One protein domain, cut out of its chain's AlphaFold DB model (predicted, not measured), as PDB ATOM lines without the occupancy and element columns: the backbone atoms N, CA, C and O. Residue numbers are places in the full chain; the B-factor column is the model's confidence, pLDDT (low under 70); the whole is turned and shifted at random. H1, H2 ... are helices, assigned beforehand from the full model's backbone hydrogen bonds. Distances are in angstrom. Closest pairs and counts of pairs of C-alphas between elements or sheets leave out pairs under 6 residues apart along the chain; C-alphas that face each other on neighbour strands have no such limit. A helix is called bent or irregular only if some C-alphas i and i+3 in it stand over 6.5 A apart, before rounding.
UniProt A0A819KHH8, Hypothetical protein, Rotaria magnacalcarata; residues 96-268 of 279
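What this domain is: This is residues 96 to 268 of the 279 residues of the protein "Hypothetical protein" of Rotaria magnacalcarata (UniProt A0A819KHH8). Three helices, H2, H3 and H4, stand side by side with their centres in a triangle, and the sharply kinked H6 packs on H2 and H4, with H1 and H5 packed on H6. H7 lies far out on its own, reached by a long link whose residues 238 to 247 stick out. The printed part has 173 residues, seven helices in the order H1 to H7 and no named strand: all helix. It is compact, with a radius of gyration of the C-alphas of 16.8 A, spanning 47 by 37 by 29 A.

Where its parts are: H1 is residues 118 to 126, beginning at C-alpha 118 (3.742, 52.453, 17.878). H2, residues 139 to 159, is 30.8 A long and only just irregular: C-alphas 140 and 143 are 6.9 A apart. H3 is residues 163 to 175, 18.1 A; H4, 181 to 192; H5, 197 to 208. H6, residues 215 to 233, 21.2 A, is irregular, with C-alphas 224 and 227 7.1 A apart, and has a kink of 75 degrees near residue 225. H7, residues 255 to 266, ends at C-alpha 266 (-11.975, 69.834, 5.888).

How they stand to each other: The hub, H6, touches H1 about perpendicular at 89 degrees, closest C-alphas Ile 123 and Gly 226, 5.3 A. With residues 223 to 231 alone it touches H2, Gly 152 to Thr 224 being the closest C-alphas, 3.8 A. H5 touches H6 at a steep tilt of 64 degrees, closest C-alphas Thr 205 and Trp 218, 5.3 A. H2 and H3 form a hairpin at 7 degrees, a shallow tilt, closest C-alphas Ala 150 and Ala 170, 4.4 A. Every O i to N i+4 pair is within hydrogen-bond range in H1, H3, H4, H5 and H7; in H2 15 of 17, in H6 10 of 15.

The domain as a whole: The C-alphas of Asn 178 and Pro 255, the two farthest apart, are 48.7 A apart. The printed part has no cut; H1 to H2 and H6 to H7 are long links. Mean pLDDT of the printed part is 79.3, under 70 at residues 96 to 117, 210, 238 to 258 and 260 to 268.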
ATOM      1  N   GLU A  96     -21.135  43.585  17.538       59.81
ATOM      2  CA  GLU A  96     -19.896  43.707  18.308       59.81
ATOM      3  C   GLU A  96     -18.721  44.404  17.593       59.81
ATOM      4  O   GLU A  96     -17.705  44.708  18.215       59.81
ATOM      5  N   ARG A  97     -18.827  44.684  16.292       61.59
ATOM      6  CA  ARG A  97     -17.894  45.575  15.578       61.59
ATOM      7  C   ARG A  97     -18.289  47.047  15.678       61.59
ATOM      8  O   ARG A  97     -17.523  47.915  15.268       61.59
ATOM      9  N   PHE A  98     -19.477  47.312  16.208       54.84
ATOM     10  CA  PHE A  98     -20.074  48.634  16.362       54.84
ATOM     11  C   PHE A  98     -20.258  49.020  17.840       54.84
ATOM     12  O   PHE A  98     -20.965  49.981  18.128       54.84
ATOM     13  N   VAL A  99     -19.658  48.274  18.778       53.53
ATOM     14  CA  VAL A  99     -19.617  48.656  20.200       53.53
ATOM     15  C   VAL A  99     -18.564  49.725  20.459       53.53
ATOM     16  O   VAL A  99     -17.517  49.766  19.810       53.53
ATOM     17  N   ASP A 100     -18.849  50.539  21.476       55.34
ATOM     18  CA  ASP A 100     -17.970  51.568  22.022       55.34
ATOM     19  C   ASP A 100     -16.673  50.924  22.557       55.34
ATOM     20  O   ASP A 100     -16.571  50.504  23.711       55.34
ATOM     21  N   LEU A 101     -15.673  50.791  21.684       61.03
ATOM     22  CA  LEU A 101     -14.319  50.404  22.069       61.03
ATOM     23  C   LEU A 101     -13.612  51.604  22.707       61.03
ATOM     24  O   LEU A 101     -13.775  52.722  22.213       61.03
ATOM     25  N   PRO A 102     -12.784  51.389  23.748       63.34
ATOM     26  CA  PRO A 102     -12.032  52.474  24.352       63.34
ATOM     27  C   PRO A 102     -11.086  53.086  23.316       63.34
ATOM     28  O   PRO A 102     -10.460  52.381  22.517       63.34
ATOM     29  N   VAL A 103     -11.015  54.411  23.328       61.50
ATOM     30  CA  VAL A 103     -10.163  55.213  22.456       61.50
ATOM     31  C   VAL A 103      -9.299  56.082  23.359       61.50
ATOM     32  O   VAL A 103      -9.831  56.738  24.252       61.50
ATOM     33  N   ASP A 104      -7.986  56.097  23.126       65.69
ATOM     34  CA  ASP A 104      -7.102  57.052  23.793       65.69
ATOM     35  C   ASP A 104      -7.571  58.482  23.477       65.69
ATOM     36  O   ASP A 104      -7.576  58.917  22.321       65.69
ATOM     37  N   SER A 105      -7.976  59.217  24.513       63.38
ATOM     38  CA  SER A 105      -8.467  60.590  24.395       63.38
ATOM     39  C   SER A 105      -7.395  61.545  23.864       63.38
ATOM     40  O   SER A 105      -7.730  62.517  23.185       63.38
ATOM     41  N   ALA A 106      -6.112  61.245  24.094       62.81
ATOM     42  CA  ALA A 106      -4.992  62.015  23.567       62.81
ATOM     43  C   ALA A 106      -4.705  61.706  22.088       62.81
ATOM     44  O   ALA A 106      -4.101  62.536  21.400       62.81
ATOM     45  N   ARG A 107      -5.104  60.525  21.592       62.12
ATOM     46  CA  ARG A 107      -4.852  60.065  20.214       62.12
ATOM     47  C   ARG A 107      -6.049  59.320  19.613       62.12
ATOM     48  O   ARG A 107      -5.951  58.128  19.299       62.12
ATOM     49  N   PRO A 108      -7.177  60.014  19.392       57.72
ATOM     50  CA  PRO A 108      -8.413  59.357  18.997       57.72
ATOM     51  C   PRO A 108      -8.426  58.806  17.567       57.72
ATOM     52  O   PRO A 108      -9.316  58.026  17.211       57.72
ATOM     53  N   PHE A 109      -7.462  59.188  16.719       57.84
ATOM     54  CA  PHE A 109      -7.471  58.829  15.303       57.84
ATOM     55  C   PHE A 109      -6.198  58.113  14.854       57.84
ATOM     56  O   PHE A 109      -5.085  58.586  15.065       57.84
ATOM     57  N   GLY A 110      -6.377  57.027  14.093       53.19
ATOM     58  CA  GLY A 110      -5.293  56.240  13.493       53.19
ATOM     59  C   GLY A 110      -4.286  57.044  12.650       53.19
ATOM     60  O   GLY A 110      -3.122  56.677  12.576       53.19
ATOM     61  N   GLY A 111      -4.701  58.171  12.055       53.47
ATOM     62  CA  GLY A 111      -3.813  59.048  11.272       53.47
ATOM     63  C   GLY A 111      -2.951  60.008  12.094       53.47
ATOM     64  O   GLY A 111      -2.193  60.778  11.515       53.47
ATOM     65  N   GLN A 112      -3.091  60.010  13.423       51.28
ATOM     66  CA  GLN A 112      -2.209  60.755  14.330       51.28
ATOM     67  C   GLN A 112      -0.963  59.944  14.707       51.28
ATOM     68  O   GLN A 112       0.002  60.499  15.235       51.28
ATOM     69  N   TYR A 113      -0.965  58.641  14.421       54.06
ATOM     70  CA  TYR A 113       0.241  57.828  14.440       54.06
ATOM     71  C   TYR A 113       1.025  58.101  13.147       54.06
ATOM     72  O   TYR A 113       0.433  58.334  12.094       54.06
ATOM     73  N   GLY A 114       2.360  58.132  13.227       55.19
ATOM     74  CA  GLY A 114       3.209  58.262  12.039       55.19
ATOM     75  C   GLY A 114       3.016  57.095  11.058       55.19
ATOM     76  O   GLY A 114       2.161  56.236  11.247       55.19
ATOM     77  N   TRP A 115       3.852  57.022  10.017       55.97
ATOM     78  CA  TRP A 115       3.752  55.975   8.984       55.97
ATOM     79  C   TRP A 115       3.759  54.534   9.544       55.97
ATOM     80  O   TRP A 115       3.155  53.644   8.952       55.97
ATOM     81  N   VAL A 116       4.373  54.313  10.714       63.75
ATOM     82  CA  VAL A 116       4.354  53.035  11.444       63.75
ATOM     83  C   VAL A 116       3.658  53.221  12.791       63.75
ATOM     84  O   VAL A 116       4.001  54.122  13.558       63.75
ATOM     85  N   SER A 117       2.700  52.341  13.100       68.94
ATOM     86  CA  SER A 117       2.029  52.330  14.404       68.94
ATOM     87  C   SER A 117       3.041  52.070  15.534       68.94
ATOM     88  O   SER A 117       3.878  51.171  15.388       68.94
ATOM     89  N   PRO A 118       2.945  52.763  16.689       74.12
ATOM     90  CA  PRO A 118       3.742  52.453  17.878       74.12
ATOM     91  C   PRO A 118       3.700  50.971  18.262       74.12
ATOM     92  O   PRO A 118       4.683  50.442  18.769       74.12
ATOM     93  N   PHE A 119       2.605  50.273  17.943       76.81
ATOM     94  CA  PHE A 119       2.434  48.850  18.246       76.81
ATOM     95  C   PHE A 119       3.456  48.016  17.499       76.81
ATOM     96  O   PHE A 119       4.159  47.214  18.096       76.81
ATOM     97  N   ILE A 120       3.617  48.284  16.208       81.81
ATOM     98  CA  ILE A 120       4.571  47.581  15.355       81.81
ATOM     99  C   ILE A 120       6.011  47.879  15.778       81.81
ATOM    100  O   ILE A 120       6.857  46.986  15.738       81.81
ATOM    101  N   ILE A 121       6.287  49.101  16.244       82.75
ATOM    102  CA  ILE A 121       7.604  49.472  16.780       82.75
ATOM    103  C   ILE A 121       7.922  48.652  18.036       82.75
ATOM    104  O   ILE A 121       8.982  48.027  18.098       82.75
ATOM    105  N   GLU A 122       7.011  48.614  19.011       84.31
ATOM    106  CA  GLU A 122       7.229  47.870  20.258       84.31
ATOM    107  C   GLU A 122       7.284  46.354  20.028       84.31
ATOM    108  O   GLU A 122       8.128  45.675  20.609       84.31
ATOM    109  N   ILE A 123       6.478  45.815  19.109       87.94
ATOM    110  CA  ILE A 123       6.538  44.399  18.715       87.94
ATOM    111  C   ILE A 123       7.899  44.049  18.131       87.94
ATOM    112  O   ILE A 123       8.509  43.056  18.526       87.94
ATOM    113  N   ARG A 124       8.400  44.860  17.197       89.25
ATOM    114  CA  ARG A 124       9.710  44.618  16.587       89.25
ATOM    115  C   ARG A 124      10.821  44.648  17.628       89.25
ATOM    116  O   ARG A 124      11.674  43.766  17.607       89.25
ATOM    117  N   ARG A 125      10.778  45.594  18.572       87.94
ATOM    118  CA  ARG A 125      11.717  45.636  19.704       87.94
ATOM    119  C   ARG A 125      11.621  44.379  20.568       87.94
ATOM    120  O   ARG A 125      12.647  43.762  20.835       87.94
ATOM    121  N   ALA A 126      10.411  43.966  20.941       88.06
ATOM    122  CA  ALA A 126      10.176  42.767  21.745       88.06
ATOM    123  C   ALA A 126      10.631  41.472  21.048       88.06
ATOM    124  O   ALA A 126      11.008  40.511  21.717       88.06
ATOM    125  N   LEU A 127      10.617  41.445  19.714       88.12
ATOM    126  CA  LEU A 127      11.099  40.332  18.895       88.12
ATOM    127  C   LEU A 127      12.588  40.436  18.526       88.12
ATOM    128  O   LEU A 127      13.110  39.523  17.889       88.12
ATOM    129  N   GLY A 128      13.276  41.518  18.906       89.25
ATOM    130  CA  GLY A 128      14.678  41.754  18.549       89.25
ATOM    131  C   GLY A 128      14.912  42.012  17.054       89.25
ATOM    132  O   GLY A 128      16.002  41.744  16.556       89.25
ATOM    133  N   LEU A 129      13.902  42.504  16.329       89.12
ATOM    134  CA  LEU A 129      13.944  42.727  14.882       89.12
ATOM    135  C   LEU A 129      14.354  44.167  14.533       89.12
ATOM    136  O   LEU A 129      13.792  45.147  15.032       89.12
ATOM    137  N   SER A 130      15.292  44.301  13.596       85.81
ATOM    138  CA  SER A 130      15.667  45.591  12.996       85.81
ATOM    139  C   SER A 130      14.588  46.139  12.046       85.81
ATOM    140  O   SER A 130      13.573  45.489  11.789       85.81
ATOM    141  N   GLU A 131      14.769  47.366  11.542       79.56
ATOM    142  CA  GLU A 131      13.777  48.073  10.703       79.56
ATOM    143  C   GLU A 131      13.430  47.375   9.401       79.56
ATOM    144  O   GLU A 131      12.266  47.369   9.009       79.56
ATOM    145  N   ASN A 132      14.402  46.693   8.808       79.69
ATOM    146  CA  ASN A 132      14.223  46.023   7.526       79.69
ATOM    147  C   ASN A 132      13.866  44.534   7.676       79.69
ATOM    148  O   ASN A 132      13.640  43.853   6.681       79.69
ATOM    149  N   GLN A 133      13.807  44.013   8.906       84.88
ATOM    150  CA  GLN A 133      13.466  42.616   9.191       84.88
ATOM    151  C   GLN A 133      11.954  42.446   9.374       84.88
ATOM    152  O   GLN A 133      11.473  42.120  10.459       84.88
ATOM    153  N   LEU A 134      11.216  42.696   8.296       85.75
ATOM    154  CA  LEU A 134       9.772  42.482   8.207       85.75
ATOM    155  C   LEU A 134       9.464  41.170   7.459       85.75
ATOM    156  O   LEU A 134      10.271  40.781   6.611       85.75
ATOM    157  N   PRO A 135       8.337  40.490   7.743       85.56
ATOM    158  CA  PRO A 135       7.927  39.263   7.047       85.56
ATOM    159  C   PRO A 135       7.995  39.323   5.508       85.56
ATOM    160  O   PRO A 135       8.433  38.365   4.874       85.56
ATOM    161  N   SER A 136       7.596  40.448   4.916       84.69
ATOM    162  CA  SER A 136       7.569  40.725   3.478       84.69
ATOM    163  C   SER A 136       8.967  40.779   2.865       84.69
ATOM    164  O   SER A 136       9.178  40.295   1.754       84.69
ATOM    165  N   ASN A 137       9.939  41.304   3.613       86.00
ATOM    166  CA  ASN A 137      11.330  41.454   3.183       86.00
ATOM    167  C   ASN A 137      12.226  40.285   3.621       86.00
ATOM    168  O   ASN A 137      13.308  40.097   3.066       86.00
ATOM    169  N   ASN A 138      11.802  39.506   4.617       88.50
ATOM    170  CA  ASN A 138      12.524  38.346   5.121       88.50
ATOM    171  C   ASN A 138      11.568  37.169   5.408       88.50
ATOM    172  O   ASN A 138      11.169  36.952   6.560       88.50
ATOM    173  N   PRO A 139      11.242  36.366   4.376       88.75
ATOM    174  CA  PRO A 139      10.349  35.218   4.509       88.75
ATOM    175  C   PRO A 139      10.839  34.131   5.478       88.75
ATOM    176  O   PRO A 139      10.028  33.347   5.967       88.75
ATOM    177  N   GLU A 140      12.134  34.083   5.813       91.62
ATOM    178  CA  GLU A 140      12.674  33.117   6.785       91.62
ATOM    179  C   GLU A 140      12.130  33.347   8.204       91.62
ATOM    180  O   GLU A 140      12.139  32.438   9.034       91.62
ATOM    181  N   LEU A 141      11.608  34.547   8.487       92.06
ATOM    182  CA  LEU A 141      10.969  34.870   9.763       92.06
ATOM    183  C   LEU A 141       9.573  34.254   9.899       92.06
ATOM    184  O   LEU A 141       9.098  34.081  11.024       92.06
ATOM    185  N   ILE A 142       8.912  33.923   8.785       93.75
ATOM    186  CA  ILE A 142       7.502  33.516   8.761       93.75
ATOM    187  C   ILE A 142       7.235  32.308   9.665       93.75
ATOM    188  O   ILE A 142       6.339  32.419  10.503       93.75
ATOM    189  N   PRO A 143       8.000  31.196   9.597       96.31
ATOM    190  CA  PRO A 143       7.716  30.039  10.437       96.31
ATOM    191  C   PRO A 143       7.756  30.358  11.933       96.31
ATOM    192  O   PRO A 143       6.870  29.954  12.684       96.31
ATOM    193  N   MET A 144       8.758  31.135  12.350       95.62
ATOM    194  CA  MET A 144       8.940  31.550  13.740       95.62
ATOM    195  C   MET A 144       7.810  32.479  14.201       95.62
ATOM    196  O   MET A 144       7.275  32.303  15.297       95.62
ATOM    197  N   LEU A 145       7.414  33.441  13.365       95.94
ATOM    198  CA  LEU A 145       6.326  34.367  13.680       95.94
ATOM    199  C   LEU A 145       4.975  33.657  13.756       95.94
ATOM    200  O   LEU A 145       4.212  33.929  14.678       95.94
ATOM    201  N   VAL A 146       4.703  32.722  12.843       97.50
ATOM    202  CA  VAL A 146       3.486  31.898  12.848       97.50
ATOM    203  C   VAL A 146       3.401  31.059  14.121       97.50
ATOM    204  O   VAL A 146       2.353  31.041  14.766       97.50
ATOM    205  N   GLU A 147       4.495  30.416  14.537       97.25
ATOM    206  CA  GLU A 147       4.527  29.633  15.780       97.25
ATOM    207  C   GLU A 147       4.301  30.505  17.018       97.25
ATOM    208  O   GLU A 147       3.463  30.174  17.860       97.25
ATOM    209  N   LYS A 148       4.996  31.646  17.120       97.00
ATOM    210  CA  LYS A 148       4.805  32.580  18.239       97.00
ATOM    211  C   LYS A 148       3.392  33.162  18.264       97.00
ATOM    212  O   LYS A 148       2.805  33.267  19.337       97.00
ATOM    213  N   ALA A 149       2.834  33.503  17.103       97.44
ATOM    214  CA  ALA A 149       1.467  33.995  16.974       97.44
ATOM    215  C   ALA A 149       0.455  32.942  17.439       97.44
ATOM    216  O   ALA A 149      -0.404  33.242  18.261       97.44
ATOM    217  N   ALA A 150       0.588  31.698  16.974       98.06
ATOM    218  CA  ALA A 150      -0.275  30.594  17.383       98.06
ATOM    219  C   ALA A 150      -0.224  30.360  18.903       98.06
ATOM    220  O   ALA A 150      -1.265  30.250  19.548       98.06
ATOM    221  N   GLN A 151       0.976  30.352  19.494       97.88
ATOM    222  CA  GLN A 151       1.158  30.212  20.943       97.88
ATOM    223  C   GLN A 151       0.530  31.370  21.724       97.88
ATOM    224  O   GLN A 151      -0.158  31.141  22.720       97.88
ATOM    225  N   GLY A 152       0.736  32.605  21.266       97.31
ATOM    226  CA  GLY A 152       0.160  33.793  21.883       97.31
ATOM    227  C   GLY A 152      -1.366  33.809  21.825       97.31
ATOM    228  O   GLY A 152      -2.006  34.073  22.838       97.31
ATOM    229  N   ILE A 153      -1.954  33.436  20.684       98.00
ATOM    230  CA  ILE A 153      -3.410  33.296  20.518       98.00
ATOM    231  C   ILE A 153      -3.972  32.275  21.514       98.00
ATOM    232  O   ILE A 153      -4.967  32.562  22.177       98.00
ATOM    233  N   ILE A 154      -3.322  31.116  21.669       98.00
ATOM    234  CA  ILE A 154      -3.727  30.089  22.643       98.00
ATOM    235  C   ILE A 154      -3.647  30.625  24.075       98.00
ATOM    236  O   ILE A 154      -4.576  30.418  24.855       98.00
ATOM    237  N   ALA A 155      -2.561  31.312  24.435       97.25
ATOM    238  CA  ALA A 155      -2.385  31.866  25.776       97.25
ATOM    239  C   ALA A 155      -3.475  32.894  26.120       97.25
ATOM    240  O   ALA A 155      -4.065  32.839  27.201       97.25
ATOM    241  N   GLU A 156      -3.785  33.788  25.180       96.06
ATOM    242  CA  GLU A 156      -4.845  34.785  25.342       96.06
ATOM    243  C   GLU A 156      -6.224  34.132  25.436       96.06
ATOM    244  O   GLU A 156      -6.975  34.425  26.365       96.06
ATOM    245  N   GLY A 157      -6.521  33.173  24.555       96.25
ATOM    246  CA  GLY A 157      -7.764  32.408  24.602       96.25
ATOM    247  C   GLY A 157      -7.977  31.718  25.942       96.25
ATOM    248  O   GLY A 157      -9.024  31.885  26.560       96.25
ATOM    249  N   LYS A 158      -6.956  31.027  26.460       95.88
ATOM    250  CA  LYS A 158      -7.007  30.390  27.786       95.88
ATOM    251  C   LYS A 158      -7.325  31.380  28.900       95.88
ATOM    252  O   LYS A 158      -8.168  31.093  29.743       95.88
ATOM    253  N   SER A 159      -6.693  32.553  28.885       94.56
ATOM    254  CA  SER A 159      -6.944  33.592  29.893       94.56
ATOM    255  C   SER A 159      -8.382  34.130  29.871       94.56
ATOM    256  O   SER A 159      -8.863  34.640  30.879       94.56
ATOM    257  N   MET A 160      -9.074  33.986  28.737       93.19
ATOM    258  CA  MET A 160     -10.447  34.443  28.518       93.19
ATOM    259  C   MET A 160     -11.486  33.313  28.584       93.19
ATOM    260  O   MET A 160     -12.663  33.571  28.339       93.19
ATOM    261  N   GLY A 161     -11.076  32.072  28.870       94.81
ATOM    262  CA  GLY A 161     -11.961  30.904  28.796       94.81
ATOM    263  C   GLY A 161     -12.411  30.559  27.369       94.81
ATOM    264  O   GLY A 161     -13.468  29.969  27.198       94.81
ATOM    265  N   LYS A 162     -11.635  30.954  26.352       96.25
ATOM    266  CA  LYS A 162     -11.873  30.716  24.918       96.25
ATOM    267  C   LYS A 162     -10.824  29.779  24.308       96.25
ATOM    268  O   LYS A 162     -10.196  30.081  23.293       96.25
ATOM    269  N   GLU A 163     -10.538  28.676  24.996       96.69
ATOM    270  CA  GLU A 163      -9.470  27.742  24.635       96.69
ATOM    271  C   GLU A 163      -9.766  26.974  23.336       96.69
ATOM    272  O   GLU A 163      -8.868  26.825  22.503       96.69
ATOM    273  N   GLN A 164     -10.998  26.510  23.128       96.88
ATOM    274  CA  GLN A 164     -11.407  25.785  21.922       96.88
ATOM    275  C   GLN A 164     -11.329  26.688  20.691       96.88
ATOM    276  O   GLN A 164     -10.703  26.310  19.693       96.88
ATOM    277  N   GLU A 165     -11.873  27.909  20.774       96.50
ATOM    278  CA  GLU A 165     -11.727  28.906  19.708       96.50
ATOM    279  C   GLU A 165     -10.248  29.189  19.404       96.50
ATOM    280  O   GLU A 165      -9.822  29.174  18.245       96.50
ATOM    281  N   ALA A 166      -9.433  29.406  20.439       97.50
ATOM    282  CA  ALA A 166      -8.028  29.750  20.267       97.50
ATOM    283  C   ALA A 166      -7.213  28.625  19.633       97.50
ATOM    284  O   ALA A 166      -6.420  28.878  18.725       97.50
ATOM    285  N   ASN A 167      -7.447  27.380  20.050       97.88
ATOM    286  CA  ASN A 167      -6.821  26.207  19.449       97.88
ATOM    287  C   ASN A 167      -7.217  26.056  17.975       97.88
ATOM    288  O   ASN A 167      -6.364  25.750  17.138       97.88
ATOM    289  N   LYS A 168      -8.484  26.318  17.627       97.75
ATOM    290  CA  LYS A 168      -8.949  26.279  16.236       97.75
ATOM    291  C   LYS A 168      -8.252  27.331  15.374       97.75
ATOM    292  O   LYS A 168      -7.728  26.992  14.312       97.75
ATOM    293  N   ILE A 169      -8.201  28.580  15.836       97.62
ATOM    294  CA  ILE A 169      -7.518  29.682  15.141       97.62
ATOM    295  C   ILE A 169      -6.024  29.370  14.980       97.62
ATOM    296  O   ILE A 169      -5.482  29.457  13.876       97.62
ATOM    297  N   ALA A 170      -5.362  28.945  16.058       98.00
ATOM    298  CA  ALA A 170      -3.945  28.602  16.056       98.00
ATOM    299  C   ALA A 170      -3.626  27.437  15.107       98.00
ATOM    300  O   ALA A 170      -2.619  27.484  14.399       98.00
ATOM    301  N   LYS A 171      -4.497  26.420  15.030       98.00
ATOM    302  CA  LYS A 171      -4.376  25.301  14.080       98.00
ATOM    303  C   LYS A 171      -4.441  25.786  12.631       98.00
ATOM    304  O   LYS A 171      -3.604  25.380  11.827       98.00
ATOM    305  N   ILE A 172      -5.398  26.661  12.302       97.38
ATOM    306  CA  ILE A 172      -5.536  27.235  10.952       97.38
ATOM    307  C   ILE A 172      -4.281  28.034  10.579       97.38
ATOM    308  O   ILE A 172      -3.736  27.837   9.494       97.38
ATOM    309  N   LEU A 173      -3.789  28.880  11.487       97.56
ATOM    310  CA  LEU A 173      -2.595  29.692  11.253       97.56
ATOM    311  C   LEU A 173      -1.333  28.828  11.093       97.56
ATOM    312  O   LEU A 173      -0.565  29.010  10.152       97.56
ATOM    313  N   THR A 174      -1.142  27.840  11.972       97.56
ATOM    314  CA  THR A 174       0.028  26.944  11.947       97.56
ATOM    315  C   THR A 174       0.069  26.091  10.678       97.56
ATOM    316  O   THR A 174       1.150  25.773  10.185       97.56
ATOM    317  N   ALA A 175      -1.085  25.760  10.089       97.31
ATOM    318  CA  ALA A 175      -1.136  25.064   8.804       97.31
ATOM    319  C   ALA A 175      -0.503  25.876   7.656       97.31
ATOM    320  O   ALA A 175      -0.056  25.287   6.677       97.31
ATOM    321  N   GLN A 176      -0.415  27.206   7.790       95.00
ATOM    322  CA  GLN A 176       0.211  28.098   6.807       95.00
ATOM    323  C   GLN A 176       1.693  28.383   7.083       95.00
ATOM    324  O   GLN A 176       2.309  29.168   6.369       95.00
ATOM    325  N   LYS A 177       2.301  27.745   8.092       94.69
ATOM    326  CA  LYS A 177       3.669  28.045   8.552       94.69
ATOM    327  C   LYS A 177       4.728  28.054   7.444       94.69
ATOM    328  O   LYS A 177       5.651  28.859   7.492       94.69
ATOM    329  N   ASN A 178       4.597  27.152   6.474       92.62
ATOM    330  CA  ASN A 178       5.553  26.980   5.377       92.62
ATOM    331  C   ASN A 178       5.013  27.517   4.036       92.62
ATOM    332  O   ASN A 178       5.567  27.201   2.983       92.62
ATOM    333  N   SER A 179       3.907  28.263   4.064       92.75
ATOM    334  CA  SER A 179       3.294  28.873   2.882       92.75
ATOM    335  C   SER A 179       4.010  30.171   2.499       92.75
ATOM    336  O   SER A 179       4.883  30.664   3.217       92.75
ATOM    337  N   LYS A 180       3.644  30.748   1.350       91.69
ATOM    338  CA  LYS A 180       4.166  32.056   0.936       91.69
ATOM    339  C   LYS A 180       3.652  33.157   1.863       91.69
ATOM    340  O   LYS A 180       2.562  33.039   2.422       91.69
ATOM    341  N   VAL A 181       4.392  34.263   1.949       90.94
ATOM    342  CA  VAL A 181       4.017  35.432   2.768       90.94
ATOM    343  C   VAL A 181       2.603  35.933   2.468       90.94
ATOM    344  O   VAL A 181       1.844  36.204   3.392       90.94
ATOM    345  N   GLU A 182       2.208  35.961   1.195       90.25
ATOM    346  CA  GLU A 182       0.862  36.368   0.779       90.25
ATOM    347  C   GLU A 182      -0.233  35.450   1.330       90.25
ATOM    348  O   GLU A 182      -1.297  35.928   1.716       90.25
ATOM    349  N   ASP A 183       0.008  34.141   1.372       91.56
ATOM    350  CA  ASP A 183      -0.971  33.164   1.854       91.56
ATOM    351  C   ASP A 183      -1.111  33.251   3.377       91.56
ATOM    352  O   ASP A 183      -2.222  33.201   3.909       91.56
ATOM    353  N   VAL A 184       0.007  33.464   4.080       93.44
ATOM    354  CA  VAL A 184       0.016  33.715   5.527       93.44
ATOM    355  C   VAL A 184      -0.698  35.022   5.853       93.44
ATOM    356  O   VAL A 184      -1.535  35.047   6.754       93.44
ATOM    357  N   TRP A 185      -0.434  36.089   5.100       92.62
ATOM    358  CA  TRP A 185      -1.097  37.378   5.278       92.62
ATOM    359  C   TRP A 185      -2.607  37.276   5.020       92.62
ATOM    360  O   TRP A 185      -3.402  37.660   5.877       92.62
ATOM    361  N   LYS A 186      -3.030  36.654   3.907       88.19
ATOM    362  CA  LYS A 186      -4.452  36.384   3.612       88.19
ATOM    363  C   LYS A 186      -5.110  35.558   4.716       88.19
ATOM    364  O   LYS A 186      -6.257  35.823   5.075       88.19
ATOM    365  N   CYS A 187      -4.392  34.586   5.279       93.00
ATOM    366  CA  CYS A 187      -4.859  33.811   6.422       93.00
ATOM    367  C   CYS A 187      -5.032  34.687   7.672       93.00
ATOM    368  O   CYS A 187      -6.077  34.619   8.314       93.00
ATOM    369  N   CYS A 188      -4.070  35.559   7.987       92.62
ATOM    370  CA  CYS A 188      -4.172  36.491   9.112       92.62
ATOM    371  C   CYS A 188      -5.362  37.446   8.945       92.62
ATOM    372  O   CYS A 188      -6.131  37.625   9.888       92.62
ATOM    373  N   VAL A 189      -5.566  37.989   7.740       88.94
ATOM    374  CA  VAL A 189      -6.742  38.804   7.403       88.94
ATOM    375  C   VAL A 189      -8.022  38.002   7.615       88.94
ATOM    376  O   VAL A 189      -8.915  38.464   8.318       88.94
ATOM    377  N   TYR A 190      -8.105  36.785   7.072       88.88
ATOM    378  CA  TYR A 190      -9.260  35.909   7.258       88.88
ATOM    379  C   TYR A 190      -9.572  35.694   8.744       88.88
ATOM    380  O   TYR A 190     -10.684  36.000   9.170       88.88
ATOM    381  N   LEU A 191      -8.586  35.274   9.544       91.25
ATOM    382  CA  LEU A 191      -8.737  35.021  10.981       91.25
ATOM    383  C   LEU A 191      -9.150  36.276  11.760       91.25
ATOM    384  O   LEU A 191     -10.054  36.217  12.588       91.25
ATOM    385  N   TYR A 192      -8.550  37.427  11.455       89.00
ATOM    386  CA  TYR A 192      -8.936  38.712  12.041       89.00
ATOM    387  C   TYR A 192     -10.357  39.138  11.636       89.00
ATOM    388  O   TYR A 192     -11.051  39.860  12.357       89.00
ATOM    389  N   THR A 193     -10.822  38.680  10.474       83.44
ATOM    390  CA  THR A 193     -12.191  38.904  10.017       83.44
ATOM    391  C   THR A 193     -13.201  37.893  10.538       83.44
ATOM    392  O   THR A 193     -14.364  38.037  10.182       83.44
ATOM    393  N   LEU A 194     -12.836  36.923  11.373       85.06
ATOM    394  CA  LEU A 194     -13.810  36.044  12.022       85.06
ATOM    395  C   LEU A 194     -14.424  36.730  13.248       85.06
ATOM    396  O   LEU A 194     -13.738  37.444  13.984       85.06
ATOM    397  N   GLU A 195     -15.717  36.510  13.472       85.06
ATOM    398  CA  GLU A 195     -16.352  36.733  14.769       85.06
ATOM    399  C   GLU A 195     -15.687  35.810  15.797       85.06
ATOM    400  O   GLU A 195     -15.884  34.597  15.779       85.06
ATOM    401  N   SER A 196     -14.791  36.377  16.605       87.88
ATOM    402  CA  SER A 196     -13.933  35.636  17.529       87.88
ATOM    403  C   SER A 196     -13.383  36.546  18.620       87.88
ATOM    404  O   SER A 196     -13.337  37.777  18.475       87.88
ATOM    405  N   PHE A 197     -12.879  35.946  19.700       91.06
ATOM    406  CA  PHE A 197     -12.176  36.702  20.739       91.06
ATOM    407  C   PHE A 197     -10.939  37.447  20.196       91.06
ATOM    408  O   PHE A 197     -10.636  38.543  20.672       91.06
ATOM    409  N   LEU A 198     -10.254  36.895  19.182       91.19
ATOM    410  CA  LEU A 198      -9.007  37.441  18.635       91.19
ATOM    411  C   LEU A 198      -9.204  38.846  18.057       91.19
ATOM    412  O   LEU A 198      -8.438  39.758  18.370       91.19
ATOM    413  N   TYR A 199     -10.255  39.041  17.256       86.31
ATOM    414  CA  TYR A 199     -10.605  40.359  16.722       86.31
ATOM    415  C   TYR A 199     -10.817  41.376  17.855       86.31
ATOM    416  O   TYR A 199     -10.277  42.483  17.803       86.31
ATOM    417  N   LYS A 200     -11.567  40.991  18.895       84.44
ATOM    418  CA  LYS A 200     -11.928  41.873  20.016       84.44
ATOM    419  C   LYS A 200     -10.692  42.318  20.796       84.44
ATOM    420  O   LYS A 200     -10.493  43.515  21.011       84.44
ATOM    421  N   ILE A 201      -9.844  41.369  21.195       88.19
ATOM    422  CA  ILE A 201      -8.663  41.668  22.012       88.19
ATOM    423  C   ILE A 201      -7.597  42.435  21.227       88.19
ATOM    424  O   ILE A 201      -7.005  43.372  21.769       88.19
ATOM    425  N   LEU A 202      -7.384  42.107  19.948       87.25
ATOM    426  CA  LEU A 202      -6.402  42.802  19.121       87.25
ATOM    427  C   LEU A 202      -6.824  44.255  18.874       87.25
ATOM    428  O   LEU A 202      -6.028  45.159  19.114       87.25
ATOM    429  N   ASN A 203      -8.090  44.503  18.512       80.25
ATOM    430  CA  ASN A 203      -8.601  45.870  18.342       80.25
ATOM    431  C   ASN A 203      -8.503  46.696  19.616       80.25
ATOM    432  O   ASN A 203      -8.045  47.839  19.576       80.25
ATOM    433  N   LYS A 204      -8.909  46.120  20.753       79.69
ATOM    434  CA  LYS A 204      -8.793  46.789  22.051       79.69
ATOM    435  C   LYS A 204      -7.337  47.170  22.332       79.69
ATOM    436  O   LYS A 204      -7.059  48.315  22.663       79.69
ATOM    437  N   THR A 205      -6.407  46.236  22.145       82.50
ATOM    438  CA  THR A 205      -4.973  46.460  22.388       82.50
ATOM    439  C   THR A 205      -4.410  47.564  21.495       82.50
ATOM    440  O   THR A 205      -3.731  48.466  21.978       82.50
ATOM    441  N   MET A 206      -4.719  47.528  20.198       76.00
ATOM    442  CA  MET A 206      -4.198  48.494  19.229       76.00
ATOM    443  C   MET A 206      -4.734  49.914  19.437       76.00
ATOM    444  O   MET A 206      -4.067  50.867  19.049       76.00
ATOM    445  N   ARG A 207      -5.914  50.073  20.049       72.94
ATOM    446  CA  ARG A 207      -6.512  51.385  20.360       72.94
ATOM    447  C   ARG A 207      -6.005  52.000  21.657       72.94
ATOM    448  O   ARG A 207      -5.997  53.219  21.777       72.94
ATOM    449  N   LEU A 208      -5.591  51.162  22.603       74.75
ATOM    450  CA  LEU A 208      -5.051  51.594  23.892       74.75
ATOM    451  C   LEU A 208      -3.554  51.906  23.836       74.75
ATOM    452  O   LEU A 208      -2.979  52.364  24.821       74.75
ATOM    453  N   ILE A 209      -2.888  51.637  22.714       73.31
ATOM    454  CA  ILE A 209      -1.443  51.772  22.680       73.31
ATOM    455  C   ILE A 209      -0.974  53.221  22.792       73.31
ATOM    456  O   ILE A 209      -1.430  54.110  22.079       73.31
ATOM    457  N   GLY A 210       0.015  53.437  23.657       67.69
ATOM    458  CA  GLY A 210       0.537  54.768  23.949       67.69
ATOM    459  C   GLY A 210      -0.254  55.502  25.030       67.69
ATOM    460  O   GLY A 210       0.253  56.504  25.538       67.69
ATOM    461  N   SER A 211      -1.410  54.967  25.451       75.31
ATOM    462  CA  SER A 211      -2.055  55.370  26.698       75.31
ATOM    463  C   SER A 211      -1.138  55.010  27.863       75.31
ATOM    464  O   SER A 211      -0.695  53.863  27.994       75.31
ATOM    465  N   LYS A 212      -0.844  56.007  28.704       77.06
ATOM    466  CA  LYS A 212      -0.094  55.815  29.952       77.06
ATOM    467  C   LYS A 212      -0.929  55.100  31.010       77.06
ATOM    468  O   LYS A 212      -0.379  54.385  31.836       77.06
ATOM    469  N   GLU A 213      -2.244  55.296  30.985       79.50
ATOM    470  CA  GLU A 213      -3.166  54.687  31.948       79.50
ATOM    471  C   GLU A 213      -3.298  53.178  31.704       79.50
ATOM    472  O   GLU A 213      -3.340  52.394  32.648       79.50
ATOM    473  N   ASP A 214      -3.250  52.763  30.435       79.06
ATOM    474  CA  ASP A 214      -3.368  51.364  30.014       79.06
ATOM    475  C   ASP A 214      -2.025  50.708  29.669       79.06
ATOM    476  O   ASP A 214      -1.996  49.662  29.017       79.06
ATOM    477  N   GLU A 215      -0.905  51.297  30.096       80.88
ATOM    478  CA  GLU A 215       0.437  50.867  29.690       80.88
ATOM    479  C   GLU A 215       0.698  49.384  29.955       80.88
ATOM    480  O   GLU A 215       1.066  48.634  29.048       80.88
ATOM    481  N   GLN A 216       0.401  48.926  31.170       82.06
ATOM    482  CA  GLN A 216       0.550  47.518  31.540       82.06
ATOM    483  C   GLN A 216      -0.359  46.601  30.710       82.06
ATOM    484  O   GLN A 216       0.045  45.496  30.333       82.06
ATOM    485  N   ASN A 217      -1.569  47.071  30.388       80.69
ATOM    486  CA  ASN A 217      -2.542  46.303  29.622       80.69
ATOM    487  C   ASN A 217      -2.013  46.042  28.215       80.69
ATOM    488  O   ASN A 217      -1.908  44.880  27.830       80.69
ATOM    489  N   TRP A 218      -1.635  47.079  27.460       82.38
ATOM    490  CA  TRP A 218      -1.188  46.877  26.081       82.38
ATOM    491  C   TRP A 218       0.221  46.274  25.990       82.38
ATOM    492  O   TRP A 218       0.456  45.461  25.097       82.38
ATOM    493  N   GLN A 219       1.135  46.570  26.927       83.94
ATOM    494  CA  GLN A 219       2.482  45.979  26.937       83.94
ATOM    495  C   GLN A 219       2.449  44.464  27.129       83.94
ATOM    496  O   GLN A 219       3.147  43.739  26.420       83.94
ATOM    497  N   SER A 220       1.592  43.968  28.029       86.94
ATOM    498  CA  SER A 220       1.448  42.523  28.251       86.94
ATOM    499  C   SER A 220       1.056  41.768  26.971       86.94
ATOM    500  O   SER A 220       1.477  40.629  26.765       86.94
ATOM    501  N   LYS A 221       0.317  42.431  26.072       90.00
ATOM    502  CA  LYS A 221      -0.172  41.868  24.807       90.00
ATOM    503  C   LYS A 221       0.840  41.931  23.671       90.00
ATOM    504  O   LYS A 221       0.655  41.248  22.667       90.00
ATOM    505  N   ILE A 222       1.929  42.688  23.814       88.50
ATOM    506  CA  ILE A 222       3.002  42.740  22.810       88.50
ATOM    507  C   ILE A 222       3.627  41.356  22.620       88.50
ATOM    508  O   ILE A 222       3.854  40.924  21.492       88.50
ATOM    509  N   HIS A 223       3.869  40.628  23.709       88.00
ATOM    510  CA  HIS A 223       4.528  39.324  23.641       88.00
ATOM    511  C   HIS A 223       3.614  38.200  23.141       88.00
ATOM    512  O   HIS A 223       4.113  37.222  22.585       88.00
ATOM    513  N   THR A 224       2.297  38.332  23.312       93.12
ATOM    514  CA  THR A 224       1.319  37.319  22.898       93.12
ATOM    515  C   THR A 224       0.736  37.629  21.521       93.12
ATOM    516  O   THR A 224       0.873  36.837  20.592       93.12
ATOM    517  N   LEU A 225       0.125  38.799  21.345       92.94
ATOM    518  CA  LEU A 225      -0.566  39.184  20.112       92.94
ATOM    519  C   LEU A 225       0.345  39.864  19.091       92.94
ATOM    520  O   LEU A 225      -0.003  39.935  17.913       92.94
ATOM    521  N   GLY A 226       1.511  40.349  19.516       91.50
ATOM    522  CA  GLY A 226       2.440  41.073  18.656       91.50
ATOM    523  C   GLY A 226       2.856  40.336  17.384       91.50
ATOM    524  O   GLY A 226       2.718  40.906  16.303       91.50
ATOM    525  N   PRO A 227       3.307  39.069  17.457       94.75
ATOM    526  CA  PRO A 227       3.668  38.298  16.268       94.75
ATOM    527  C   PRO A 227       2.529  38.204  15.242       94.75
ATOM    528  O   PRO A 227       2.766  38.384  14.050       94.75
ATOM    529  N   PHE A 228       1.288  37.998  15.701       95.25
ATOM    530  CA  PHE A 228       0.111  37.999  14.827       95.25
ATOM    531  C   PHE A 228      -0.145  39.392  14.236       95.25
ATOM    532  O   PHE A 228      -0.367  39.526  13.036       95.25
ATOM    533  N   GLY A 229      -0.066  40.438  15.065       90.94
ATOM    534  CA  GLY A 229      -0.226  41.827  14.634       90.94
ATOM    535  C   GLY A 229       0.798  42.252  13.578       90.94
ATOM    536  O   GLY A 229       0.440  42.959  12.642       90.94
ATOM    537  N   LEU A 230       2.046  41.784  13.683       90.81
ATOM    538  CA  LEU A 230       3.093  42.043  12.694       90.81
ATOM    539  C   LEU A 230       2.797  41.350  11.357       90.81
ATOM    540  O   LEU A 230       2.894  41.995  10.318       90.81
ATOM    541  N   LEU A 231       2.395  40.073  11.389       92.00
ATOM    542  CA  LEU A 231       1.995  39.322  10.191       92.00
ATOM    543  C   LEU A 231       0.768  39.931   9.500       92.00
ATOM    544  O   LEU A 231       0.664  39.869   8.281       92.00
ATOM    545  N   LEU A 232      -0.159  40.509  10.269       90.88
ATOM    546  CA  LEU A 232      -1.343  41.183   9.739       90.88
ATOM    547  C   LEU A 232      -1.018  42.564   9.142       90.88
ATOM    548  O   LEU A 232      -1.615  42.954   8.141       90.88
ATOM    549  N   TRP A 233      -0.106  43.315   9.770       86.06
ATOM    550  CA  TRP A 233       0.230  44.690   9.381       86.06
ATOM    551  C   TRP A 233       1.106  44.776   8.135       86.06
ATOM    552  O   TRP A 233       0.916  45.679   7.323       86.06
ATOM    553  N   ASP A 234       2.058  43.859   7.984       85.31
ATOM    554  CA  ASP A 234       3.026  43.875   6.889       85.31
ATOM    555  C   ASP A 234       2.425  43.292   5.599       85.31
ATOM    556  O   ASP A 234       2.690  42.149   5.231       85.31
ATOM    557  N   ASP A 235       1.560  44.077   4.950       82.31
ATOM    558  CA  ASP A 235       0.891  43.728   3.693       82.31
ATOM    559  C   ASP A 235       1.910  43.563   2.544       82.31
ATOM    560  O   ASP A 235       2.481  44.558   2.080       82.31
ATOM    561  N   PRO A 236       2.122  42.331   2.035       79.25
ATOM    562  CA  PRO A 236       3.078  42.077   0.963       79.25
ATOM    563  C   PRO A 236       2.571  42.525  -0.419       79.25
ATOM    564  O   PRO A 236       3.356  42.557  -1.364       79.25
ATOM    565  N   ILE A 237       1.279  42.843  -0.558       72.19
ATOM    566  CA  ILE A 237       0.638  43.216  -1.825       72.19
ATOM    567  C   ILE A 237       0.760  44.728  -2.053       72.19
ATOM    568  O   ILE A 237       1.029  45.152  -3.174       72.19
ATOM    569  N   ASN A 238       0.599  45.535  -0.993       62.78
ATOM    570  CA  ASN A 238       0.784  46.997  -0.971       62.78
ATOM    571  C   ASN A 238       0.252  47.719  -2.229       62.78
ATOM    572  O   ASN A 238       0.865  48.648  -2.770       62.78
ATOM    573  N   GLU A 239      -0.905  47.284  -2.727       57.50
ATOM    574  CA  GLU A 239      -1.578  47.967  -3.820       57.50
ATOM    575  C   GLU A 239      -2.207  49.240  -3.255       57.50
ATOM    576  O   GLU A 239      -3.077  49.201  -2.384       57.50
ATOM    577  N   ARG A 240      -1.775  50.407  -3.749       49.91
ATOM    578  CA  ARG A 240      -2.425  51.682  -3.424       49.91
ATOM    579  C   ARG A 240      -3.815  51.707  -4.045       49.91
ATOM    580  O   ARG A 240      -4.004  52.223  -5.145       49.91
ATOM    581  N   VAL A 241      -4.800  51.164  -3.340       49.09
ATOM    582  CA  VAL A 241      -6.185  51.216  -3.792       49.09
ATOM    583  C   VAL A 241      -6.765  52.575  -3.416       49.09
ATOM    584  O   VAL A 241      -7.094  52.841  -2.263       49.09
ATOM    585  N   VAL A 242      -6.893  53.460  -4.403       49.50
ATOM    586  CA  VAL A 242      -7.658  54.700  -4.241       49.50
ATOM    587  C   VAL A 242      -9.138  54.325  -4.258       49.50
ATOM    588  O   VAL A 242      -9.684  54.003  -5.312       49.50
ATOM    589  N   ARG A 243      -9.791  54.344  -3.092       44.50
ATOM    590  CA  ARG A 243     -11.247  54.185  -2.982       44.50
ATOM    591  C   ARG A 243     -11.877  55.467  -2.461       44.50
ATOM    592  O   ARG A 243     -11.508  55.954  -1.397       44.50
ATOM    593  N   ASN A 244     -12.850  55.983  -3.205       38.16
ATOM    594  CA  ASN A 244     -13.718  57.073  -2.768       38.16
ATOM    595  C   ASN A 244     -14.962  56.472  -2.103       38.16
ATOM    596  O   ASN A 244     -16.041  56.466  -2.688       38.16
ATOM    597  N   GLU A 245     -14.794  55.918  -0.904       35.81
ATOM    598  CA  GLU A 245     -15.889  55.340  -0.122       35.81
ATOM    599  C   GLU A 245     -15.997  56.046   1.232       35.81
ATOM    600  O   GLU A 245     -15.000  56.295   1.911       35.81
ATOM    601  N   THR A 246     -17.225  56.371   1.630       38.41
ATOM    602  CA  THR A 246     -17.519  56.925   2.953       38.41
ATOM    603  C   THR A 246     -17.691  55.771   3.935       38.41
ATOM    604  O   THR A 246     -18.654  55.013   3.841       38.41
ATOM    605  N   LEU A 247     -16.768  55.640   4.889       39.72
ATOM    606  CA  LEU A 247     -16.848  54.647   5.960       39.72
ATOM    607  C   LEU A 247     -17.502  55.263   7.201       39.72
ATOM    608  O   LEU A 247     -17.036  56.279   7.717       39.72
ATOM    609  N   TYR A 248     -18.556  54.624   7.706       40.00
ATOM    610  CA  TYR A 248     -19.193  54.993   8.970       40.00
ATOM    611  C   TYR A 248     -18.571  54.180  10.112       40.00
ATOM    612  O   TYR A 248     -18.517  52.953  10.047       40.00
ATOM    613  N   ARG A 249     -18.076  54.862  11.153       50.44
ATOM    614  CA  ARG A 249     -17.500  54.236  12.355       50.44
ATOM    615  C   ARG A 249     -18.567  54.127  13.443       50.44
ATOM    616  O   ARG A 249     -19.216  55.121  13.751       50.44
ATOM    617  N   GLY A 250     -18.710  52.952  14.053       44.91
ATOM    618  CA  GLY A 250     -19.608  52.709  15.189       44.91
ATOM    619  C   GLY A 250     -19.015  53.116  16.540       44.91
ATOM    620  O   GLY A 250     -19.087  52.341  17.478       44.91
ATOM    621  N   VAL A 251     -18.361  54.278  16.633       54.53
ATOM    622  CA  VAL A 251     -17.786  54.778  17.896       54.53
ATOM    623  C   VAL A 251     -18.558  56.022  18.315       54.53
ATOM    624  O   VAL A 251     -18.685  56.946  17.507       54.53
ATOM    625  N   LYS A 252     -19.042  56.082  19.561       53.34
ATOM    626  CA  LYS A 252     -19.477  57.354  20.144       53.34
ATOM    627  C   LYS A 252     -18.260  58.230  20.400       53.34
ATOM    628  O   LYS A 252     -17.399  57.901  21.207       53.34
ATOM    629  N   LEU A 253     -18.189  59.322  19.655       57.34
ATOM    630  CA  LEU A 253     -17.148  60.326  19.800       57.34
ATOM    631  C   LEU A 253     -17.626  61.408  20.765       57.34
ATOM    632  O   LEU A 253     -18.763  61.873  20.653       57.34
ATOM    633  N   GLU A 254     -16.740  61.840  21.655       67.94
ATOM    634  CA  GLU A 254     -16.971  63.033  22.469       67.94
ATOM    635  C   GLU A 254     -17.050  64.286  21.572       67.94
ATOM    636  O   GLU A 254     -16.457  64.304  20.481       67.94
ATOM    637  N   PRO A 255     -17.756  65.357  21.985       69.56
ATOM    638  CA  PRO A 255     -17.903  66.575  21.185       69.56
ATOM    639  C   PRO A 255     -16.570  67.140  20.669       69.56
ATOM    640  O   PRO A 255     -16.471  67.561  19.514       69.56
ATOM    641  N   GLU A 256     -15.513  67.081  21.477       69.69
ATOM    642  CA  GLU A 256     -14.171  67.551  21.126       69.69
ATOM    643  C   GLU A 256     -13.526  66.686  20.026       69.69
ATOM    644  O   GLU A 256     -12.830  67.189  19.134       69.69
ATOM    645  N   GLN A 257     -13.795  65.379  20.038       61.69
ATOM    646  CA  GLN A 257     -13.334  64.441  19.015       61.69
ATOM    647  C   GLN A 257     -14.094  64.652  17.698       61.69
ATOM    648  O   GLN A 257     -13.481  64.612  16.629       61.69
ATOM    649  N   ILE A 258     -15.398  64.949  17.757       65.25
ATOM    650  CA  ILE A 258     -16.212  65.287  16.577       65.25
ATOM    651  C   ILE A 258     -15.660  66.538  15.887       65.25
ATOM    652  O   ILE A 258     -15.440  66.519  14.674       65.25
ATOM    653  N   VAL A 259     -15.376  67.599  16.650       71.38
ATOM    654  CA  VAL A 259     -14.786  68.842  16.122       71.38
ATOM    655  C   VAL A 259     -13.429  68.566  15.472       71.38
ATOM    656  O   VAL A 259     -13.157  69.028  14.363       71.38
ATOM    657  N   THR A 260     -12.591  67.751  16.114       66.69
ATOM    658  CA  THR A 260     -11.289  67.358  15.559       66.69
ATOM    659  C   THR A 260     -11.447  66.604  14.234       66.69
ATOM    660  O   THR A 260     -10.755  66.916  13.264       66.69
ATOM    661  N   TYR A 261     -12.393  65.665  14.147       63.97
ATOM    662  CA  TYR A 261     -12.666  64.911  12.922       63.97
ATOM    663  C   TYR A 261     -13.165  65.808  11.781       63.97
ATOM    664  O   TYR A 261     -12.701  65.685  10.647       63.97
ATOM    665  N   GLN A 262     -14.074  66.740  12.079       64.69
ATOM    666  CA  GLN A 262     -14.590  67.706  11.104       64.69
ATOM    667  C   GLN A 262     -13.472  68.592  10.539       64.69
ATOM    668  O   GLN A 262     -13.399  68.783   9.323       64.69
ATOM    669  N   ASN A 263     -12.556  69.054  11.393       69.25
ATOM    670  CA  ASN A 263     -11.389  69.831  10.971       69.25
ATOM    671  C   ASN A 263     -10.441  68.999  10.090       69.25
ATOM    672  O   ASN A 263     -10.037  69.451   9.019       69.25
ATOM    673  N   MET A 264     -10.149  67.751  10.475       61.44
ATOM    674  CA  MET A 264      -9.314  66.843   9.673       61.44
ATOM    675  C   MET A 264      -9.931  66.527   8.301       61.44
ATOM    676  O   MET A 264      -9.210  66.444   7.306       61.44
ATOM    677  N   ALA A 265     -11.255  66.366   8.231       59.25
ATOM    678  CA  ALA A 265     -11.974  66.137   6.979       59.25
ATOM    679  C   ALA A 265     -11.945  67.372   6.059       59.25
ATOM    680  O   ALA A 265     -11.786  67.235   4.843       59.25
ATOM    681  N   ALA A 266     -12.049  68.576   6.629       62.69
ATOM    682  CA  ALA A 266     -11.975  69.834   5.888       62.69
ATOM    683  C   ALA A 266     -10.580  70.095   5.287       62.69
ATOM    684  O   ALA A 266     -10.474  70.673   4.206       62.69
ATOM    685  N   GLU A 267      -9.513  69.610   5.931       59.50
ATOM    686  CA  GLU A 267      -8.127  69.775   5.471       59.50
ATOM    687  C   GLU A 267      -7.764  68.959   4.211       59.50
ATOM    688  O   GLU A 267      -6.639  69.076   3.725       59.50
ATOM    689  N   LYS A 268      -8.676  68.142   3.651       47.00
ATOM    690  CA  LYS A 268      -8.427  67.267   2.479       47.00
ATOM    691  C   LYS A 268      -7.102  66.495   2.566       47.00
ATOM    692  O   LYS A 268      -6.454  66.238   1.548       47.00
TER     693      LYS A 268